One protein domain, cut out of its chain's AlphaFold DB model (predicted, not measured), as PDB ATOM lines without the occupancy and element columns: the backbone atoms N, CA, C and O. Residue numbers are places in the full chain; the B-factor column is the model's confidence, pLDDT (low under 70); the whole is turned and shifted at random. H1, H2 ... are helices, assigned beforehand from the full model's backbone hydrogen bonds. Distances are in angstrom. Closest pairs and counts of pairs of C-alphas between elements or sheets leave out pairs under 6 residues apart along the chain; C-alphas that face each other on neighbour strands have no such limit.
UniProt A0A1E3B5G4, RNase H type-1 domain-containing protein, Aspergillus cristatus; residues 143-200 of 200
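What this domain is: This is residues 143 to 200 of the 200 residues of the protein "RNase H type-1 domain-containing protein" of Aspergillus cristatus (UniProt A0A1E3B5G4). A loose, open string of four short helices: H1, H2 and the longer H3 follow one another round an open loop, and H4 with an unnamed tail lies beyond the last residues of H3. Residues 150 to 159, of which 155 to 159 belong to H2, stick out. The printed part has 58 residues, 28 of them, under half, in H1, H2, H3 and H4 in that order, with no named strand: all helix. It is loose, with a radius of gyration of the C-alphas of 14.4 A, and spans 41 by 26 by 20 A.

Where its parts are: H1 is residues 144 to 149, from C-alpha 144 at (162.963, 159.518, 248.750). H2 is residues 155 to 159. H3, residues 166 to 177, is 16.3 A long. H4, residues 183 to 187, ends at C-alpha 187 at (182.061, 161.108, 237.822).

How they stand to each other: H1 and H3 only just touch, with 3 pairs of C-alphas within 8 A, through residues 176 to 177 of H3 alone. Their closest C-alphas, of Leu 145 and Thr 177, are 6.8 A apart. Their lines are about perpendicular, at 80 degrees. H2 and H4 touch no helix. Every O i to N i+4 pair is within hydrogen-bond range in H1, H2, H3 and H4.

The domain as a whole: The C-alphas farthest apart, of Gln 155 and Glu 193, are 40.8 A apart. The printed part has no cut and no long link. Residues 153 and 200 have pLDDT under 70.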
ATOM      1  N   GLY A 143     165.088 160.517 252.363       72.81
ATOM      2  CA  GLY A 143     164.836 159.092 252.109       72.81
ATOM      3  C   GLY A 143     163.965 158.779 250.890       72.81
ATOM      4  O   GLY A 143     163.598 157.625 250.711       72.81
ATOM      5  N   ALA A 144     163.701 159.746 250.001       77.25
ATOM      6  CA  ALA A 144     162.963 159.518 248.750       77.25
ATOM      7  C   ALA A 144     163.515 158.338 247.924       77.25
ATOM      8  O   ALA A 144     162.755 157.543 247.383       77.25
ATOM      9  N   LEU A 145     164.843 158.184 247.879       77.44
ATOM     10  CA  LEU A 145     165.489 157.044 247.229       77.44
ATOM     11  C   LEU A 145     165.195 155.718 247.944       77.44
ATOM     12  O   LEU A 145     164.892 154.728 247.291       77.44
ATOM     13  N   LEU A 146     165.255 155.702 249.277       77.69
ATOM     14  CA  LEU A 146     164.965 154.503 250.062       77.69
ATOM     15  C   LEU A 146     163.494 154.102 249.943       77.69
ATOM     16  O   LEU A 146     163.223 152.916 249.835       77.69
ATOM     17  N   ARG A 147     162.568 155.063 249.848       82.25
ATOM     18  CA  ARG A 147     161.143 154.803 249.587       82.25
ATOM     19  C   ARG A 147     160.877 154.147 248.229       82.25
ATOM     20  O   ARG A 147     159.913 153.405 248.091       82.25
ATOM     21  N   ARG A 148     161.741 154.376 247.231       81.12
ATOM     22  CA  ARG A 148     161.672 153.673 245.933       81.12
ATOM     23  C   ARG A 148     162.117 152.214 246.027       81.12
ATOM     24  O   ARG A 148     161.699 151.411 245.205       81.12
ATOM     25  N   LEU A 149     162.984 151.892 246.987       77.69
ATOM     26  CA  LEU A 149     163.528 150.547 247.197       77.69
ATOM     27  C   LEU A 149     162.678 149.742 248.185       77.69
ATOM     28  O   LEU A 149     162.486 148.544 248.011       77.69
ATOM     29  N   PHE A 150     162.160 150.418 249.208       75.88
ATOM     30  CA  PHE A 150     161.337 149.867 250.271       75.88
ATOM     31  C   PHE A 150     160.153 150.807 250.492       75.88
ATOM     32  O   PHE A 150     160.319 151.896 251.043       75.88
ATOM     33  N   SER A 151     158.964 150.391 250.059       72.62
ATOM     34  CA  SER A 151     157.729 151.157 250.259       72.62
ATOM     35  C   SER A 151     157.469 151.409 251.747       72.62
ATOM     36  O   SER A 151     157.181 152.536 252.146       72.62
ATOM     37  N   GLU A 152     157.681 150.386 252.574       73.25
ATOM     38  CA  GLU A 152     157.565 150.444 254.026       73.25
ATOM     39  C   GLU A 152     158.789 149.789 254.686       73.25
ATOM     40  O   GLU A 152     159.237 148.721 254.246       73.25
ATOM     41  N   PRO A 153     159.353 150.391 255.746       69.00
ATOM     42  CA  PRO A 153     160.458 149.790 256.460       69.00
ATOM     43  C   PRO A 153     159.917 148.641 257.323       69.00
ATOM     44  O   PRO A 153     159.223 148.833 258.318       69.00
ATOM     45  N   THR A 154     160.224 147.412 256.918       77.25
ATOM     46  CA  THR A 154     159.759 146.193 257.593       77.25
ATOM     47  C   THR A 154     160.909 145.492 258.304       77.25
ATOM     48  O   THR A 154     162.089 145.786 258.095       77.25
ATOM     49  N   GLN A 155     160.580 144.496 259.129       77.19
ATOM     50  CA  GLN A 155     161.595 143.647 259.750       77.19
ATOM     51  C   GLN A 155     162.477 142.945 258.701       77.19
ATOM     52  O   GLN A 155     163.648 142.698 258.973       77.19
ATOM     53  N   ALA A 156     161.973 142.713 257.482       79.00
ATOM     54  CA  ALA A 156     162.759 142.170 256.376       79.00
ATOM     55  C   ALA A 156     163.950 143.072 256.003       79.00
ATOM     56  O   ALA A 156     165.051 142.566 255.795       79.00
ATOM     57  N   THR A 157     163.771 144.399 256.008       78.81
ATOM     58  CA  THR A 157     164.861 145.361 255.778       78.81
ATOM     59  C   THR A 157     165.945 145.244 256.851       78.81
ATOM     60  O   THR A 157     167.130 145.310 256.546       78.81
ATOM     61  N   LEU A 158     165.561 145.008 258.110       80.62
ATOM     62  CA  LEU A 158     166.519 144.774 259.195       80.62
ATOM     63  C   LEU A 158     167.211 143.409 259.064       80.62
ATOM     64  O   LEU A 158     168.410 143.303 259.326       80.62
ATOM     65  N   CYS A 159     166.483 142.380 258.622       85.88
ATOM     66  CA  CYS A 159     167.027 141.041 258.403       85.88
ATOM     67  C   CYS A 159     168.135 141.017 257.342       85.88
ATOM     68  O   CYS A 159     169.075 140.242 257.497       85.88
ATOM     69  N   LEU A 160     168.094 141.894 256.331       84.69
ATOM     70  CA  LEU A 160     169.182 142.039 255.347       84.69
ATOM     71  C   LEU A 160     170.539 142.346 255.993       84.69
ATOM     72  O   LEU A 160     171.582 141.999 255.449       84.69
ATOM     73  N   HIS A 161     170.523 143.006 257.149       88.12
ATOM     74  CA  HIS A 161     171.721 143.390 257.885       88.12
ATOM     75  C   HIS A 161     172.062 142.426 259.022       88.12
ATOM     76  O   HIS A 161     173.095 142.586 259.677       88.12
ATOM     77  N   TYR A 162     171.209 141.434 259.283       91.12
ATOM     78  CA  TYR A 162     171.390 140.513 260.394       91.12
ATOM     79  C   TYR A 162     172.602 139.607 260.155       91.12
ATOM     80  O   TYR A 162     172.742 138.990 259.104       91.12
ATOM     81  N   GLY A 163     173.511 139.547 261.131       90.25
ATOM     82  CA  GLY A 163     174.740 138.752 261.039       90.25
ATOM     83  C   GLY A 163     175.829 139.332 260.123       90.25
ATOM     84  O   GLY A 163     176.947 138.818 260.116       90.25
ATOM     85  N   LEU A 164     175.560 140.422 259.393       92.12
ATOM     86  CA  LEU A 164     176.575 141.105 258.594       92.12
ATOM     87  C   LEU A 164     177.478 141.977 259.471       92.12
ATOM     88  O   LEU A 164     177.040 142.679 260.384       92.12
ATOM     89  N   ARG A 165     178.774 141.993 259.144       93.94
ATOM     90  CA  ARG A 165     179.697 142.987 259.709       93.94
ATOM     91  C   ARG A 165     179.300 144.379 259.218       93.94
ATOM     92  O   ARG A 165     178.853 144.536 258.084       93.94
ATOM     93  N   ARG A 166     179.572 145.410 260.027       91.94
ATOM     94  CA  ARG A 166     179.263 146.815 259.700       91.94
ATOM     95  C   ARG A 166     179.722 147.227 258.294       91.94
ATOM     96  O   ARG A 166     178.978 147.906 257.597       91.94
ATOM     97  N   ALA A 167     180.912 146.791 257.873       93.19
ATOM     98  CA  ALA A 167     181.447 147.085 256.541       93.19
ATOM     99  C   ALA A 167     180.584 146.499 255.408       93.19
ATOM    100  O   ALA A 167     180.272 147.204 254.454       93.19
ATOM    101  N   ALA A 168     180.134 145.248 255.543       92.50
ATOM    102  CA  ALA A 168     179.277 144.595 254.556       92.50
ATOM    103  C   ALA A 168     177.883 145.238 254.503       92.50
ATOM    104  O   ALA A 168     177.381 145.522 253.419       92.50
ATOM    105  N   SER A 169     177.297 145.564 255.661       92.50
ATOM    106  CA  SER A 169     176.035 146.314 255.716       92.50
ATOM    107  C   SER A 169     176.153 147.696 255.070       92.50
ATOM    108  O   SER A 169     175.252 148.104 254.346       92.50
ATOM    109  N   SER A 170     177.271 148.400 255.280       91.50
ATOM    110  CA  SER A 170     177.533 149.692 254.635       91.50
ATOM    111  C   SER A 170     177.633 149.555 253.117       91.50
ATOM    112  O   SER A 170     177.003 150.329 252.401       91.50
ATOM    113  N   ALA A 171     178.381 148.565 252.622       91.44
ATOM    114  CA  ALA A 171     178.492 148.302 251.189       91.44
ATOM    115  C   ALA A 171     177.124 147.971 250.571       91.44
ATOM    116  O   ALA A 171     176.788 148.486 249.510       91.44
ATOM    117  N   LEU A 172     176.297 147.184 251.264       90.12
ATOM    118  CA  LEU A 172     174.941 146.847 250.831       90.12
ATOM    119  C   LEU A 172     174.058 148.095 250.689       90.12
ATOM    120  O   LEU A 172     173.432 148.282 249.647       90.12
ATOM    121  N   VAL A 173     174.066 148.995 251.679       88.25
ATOM    122  CA  VAL A 173     173.331 150.271 251.599       88.25
ATOM    123  C   VAL A 173     173.875 151.159 250.476       88.25
ATOM    124  O   VAL A 173     173.099 151.785 249.754       88.25
ATOM    125  N   GLN A 174     175.194 151.220 250.288       90.00
ATOM    126  CA  GLN A 174     175.812 151.999 249.210       90.00
ATOM    127  C   GLN A 174     175.426 151.463 247.826       90.00
ATOM    128  O   GLN A 174     175.096 152.257 246.951       90.00
ATOM    129  N   MET A 175     175.389 150.138 247.645       87.62
ATOM    130  CA  MET A 175     174.918 149.501 246.410       87.62
ATOM    131  C   MET A 175     173.436 149.795 246.161       87.62
ATOM    132  O   MET A 175     173.072 150.238 245.078       87.62
ATOM    133  N   GLN A 176     172.589 149.628 247.179       85.56
ATOM    134  CA  GLN A 176     171.155 149.914 247.088       85.56
ATOM    135  C   GLN A 176     170.870 151.383 246.761       85.56
ATOM    136  O   GLN A 176     169.989 151.687 245.964       85.56
ATOM    137  N   THR A 177     171.628 152.305 247.352       83.88
ATOM    138  CA  THR A 177     171.465 153.747 247.121       83.88
ATOM    139  C   THR A 177     172.232 154.266 245.901       83.88
ATOM    140  O   THR A 177     172.139 155.453 245.590       83.88
ATOM    141  N   GLY A 178     173.027 153.427 245.232       84.38
ATOM    142  CA  GLY A 178     173.934 153.844 244.159       84.38
ATOM    143  C   GLY A 178     175.044 154.810 244.600       84.38
ATOM    144  O   GLY A 178     175.796 155.294 243.761       84.38
ATOM    145  N   LYS A 179     175.174 155.094 245.904       85.56
ATOM    146  CA  LYS A 179     176.203 155.972 246.487       85.56
ATOM    147  C   LYS A 179     177.435 155.166 246.879       85.56
ATOM    148  O   LYS A 179     177.857 155.160 248.036       85.56
ATOM    149  N   ILE A 180     177.966 154.429 245.917       88.69
ATOM    150  CA  ILE A 180     179.155 153.594 246.063       88.69
ATOM    151  C   ILE A 180     180.281 154.192 245.223       88.69
ATOM    152  O   ILE A 180     180.008 154.795 244.193       88.69
ATOM    153  N   ALA A 181     181.537 154.048 245.646       85.00
ATOM    154  CA  ALA A 181     182.710 154.610 244.965       85.00
ATOM    155  C   ALA A 181     183.061 153.868 243.654       85.00
ATOM    156  O   ALA A 181     184.185 153.417 243.460       85.00
ATOM    157  N   LEU A 182     182.078 153.710 242.771       85.56
ATOM    158  CA  LEU A 182     182.246 153.252 241.398       85.56
ATOM    159  C   LEU A 182     182.459 154.458 240.480       85.56
ATOM    160  O   LEU A 182     181.984 155.558 240.771       85.56
ATOM    161  N   ALA A 183     183.128 154.223 239.350       82.06
ATOM    162  CA  ALA A 183     183.462 155.232 238.343       82.06
ATOM    163  C   ALA A 183     182.269 156.133 237.978       82.06
ATOM    164  O   ALA A 183     182.372 157.358 238.004       82.06
ATOM    165  N   SER A 184     181.106 155.519 237.744       81.62
ATOM    166  CA  SER A 184     179.860 156.205 237.399       81.62
ATOM    167  C   SER A 184     179.385 157.190 238.473       81.62
ATOM    168  O   SER A 184     178.947 158.287 238.140       81.62
ATOM    169  N   TYR A 185     179.489 156.839 239.758       85.38
ATOM    170  CA  TYR A 185     179.100 157.724 240.857       85.38
ATOM    171  C   TYR A 185     180.141 158.822 241.096       85.38
ATOM    172  O   TYR A 185     179.770 159.982 241.261       85.38
ATOM    173  N   LEU A 186     181.435 158.488 241.068       86.00
ATOM    174  CA  LEU A 186     182.526 159.453 241.273       86.00
ATOM    175  C   LEU A 186     182.571 160.529 240.172       86.00
ATOM    176  O   LEU A 186     182.873 161.691 240.452       86.00
ATOM    177  N   GLY A 187     182.196 160.170 238.940       83.56
ATOM    178  CA  GLY A 187     182.061 161.108 237.822       83.56
ATOM    179  C   GLY A 187     180.990 162.186 238.039       83.56
ATOM    180  O   GLY A 187     181.143 163.302 237.550       83.56
ATOM    181  N   THR A 188     179.949 161.922 238.845       84.44
ATOM    182  CA  THR A 188     178.862 162.895 239.097       84.44
ATOM    183  C   THR A 188     179.317 164.165 239.823       84.44
ATOM    184  O   THR A 188     178.658 165.196 239.718       84.44
ATOM    185  N   PHE A 189     180.450 164.114 240.528       85.69
ATOM    186  CA  PHE A 189     181.073 165.262 241.196       85.69
ATOM    187  C   PHE A 189     182.530 165.470 240.760       85.69
ATOM    188  O   PHE A 189     183.316 166.071 241.486       85.69
ATOM    189  N   SER A 190     182.876 165.005 239.550       83.50
ATOM    190  CA  SER A 190     184.185 165.222 238.909       83.50
ATOM    191  C   SER A 190     185.388 164.697 239.708       83.50
ATOM    192  O   SER A 190     186.487 165.233 239.601       83.50
ATOM    193  N   ALA A 191     185.204 163.640 240.508       83.38
ATOM    194  CA  ALA A 191     186.300 162.995 241.239       83.38
ATOM    195  C   ALA A 191     187.051 161.931 240.414       83.38
ATOM    196  O   ALA A 191     188.048 161.387 240.882       83.38
ATOM    197  N   MET A 192     186.578 161.627 239.201       79.00
ATOM    198  CA  MET A 192     187.233 160.738 238.238       79.00
ATOM    199  C   MET A 192     187.098 161.314 236.827       79.00
ATOM    200  O   MET A 192     186.037 161.825 236.475       79.00
ATOM    201  N   GLU A 193     188.167 161.221 236.033       74.19
ATOM    202  CA  GLU A 193     188.227 161.788 234.675       74.19
ATOM    203  C   GLU A 193     187.438 160.972 233.641       74.19
ATOM    204  O   GLU A 193     186.953 161.523 232.658       74.19
ATOM    205  N   THR A 194     187.288 159.664 233.863       78.50
ATOM    206  CA  THR A 194     186.568 158.751 232.965       78.50
ATOM    207  C   THR A 194     185.585 157.900 233.761       78.50
ATOM    208  O   THR A 194     185.883 157.477 234.876       78.50
ATOM    209  N   THR A 195     184.392 157.661 233.215       76.44
ATOM    210  CA  THR A 195     183.366 156.799 233.835       76.44
ATOM    211  C   THR A 195     183.300 155.402 233.224       76.44
ATOM    212  O   THR A 195     182.526 154.570 233.696       76.44
ATOM    213  N   ASP A 196     184.092 155.157 232.182       76.69
ATOM    214  CA  ASP A 196     184.031 153.942 231.379       76.69
ATOM    215  C   ASP A 196     184.693 152.768 232.105       76.69
ATOM    216  O   ASP A 196     185.761 152.903 232.713       76.69
ATOM    217  N   CYS A 197     184.058 151.593 232.049       71.38
ATOM    218  CA  CYS A 197     184.694 150.376 232.537       71.38
ATOM    219  C   CYS A 197     185.808 149.980 231.571       71.38
ATOM    220  O   CYS A 197     185.581 149.859 230.370       71.38
ATOM    221  N   SER A 198     186.978 149.628 232.100       70.31
ATOM    222  CA  SER A 198     188.022 148.950 231.320       70.31
ATOM    223  C   SER A 198     187.576 147.595 230.748       70.31
ATOM    224  O   SER A 198     188.276 147.020 229.920       70.31
ATOM    225  N   CYS A 199     186.428 147.083 231.198       74.75
ATOM    226  CA  CYS A 199     185.837 145.814 230.802       74.75
ATOM    227  C   CYS A 199     184.834 145.891 229.634       74.75
ATOM    228  O   CYS A 199     184.514 144.835 229.088       74.75
ATOM    229  N   GLY A 200     184.394 147.093 229.233       54.41
ATOM    230  CA  GLY A 200     183.280 147.283 228.291       54.41
ATOM    231  C   GLY A 200     181.918 147.230 228.970       54.41
ATOM    232  O   GLY A 200     181.580 146.169 229.539       54.41
TER     233      GLY A 200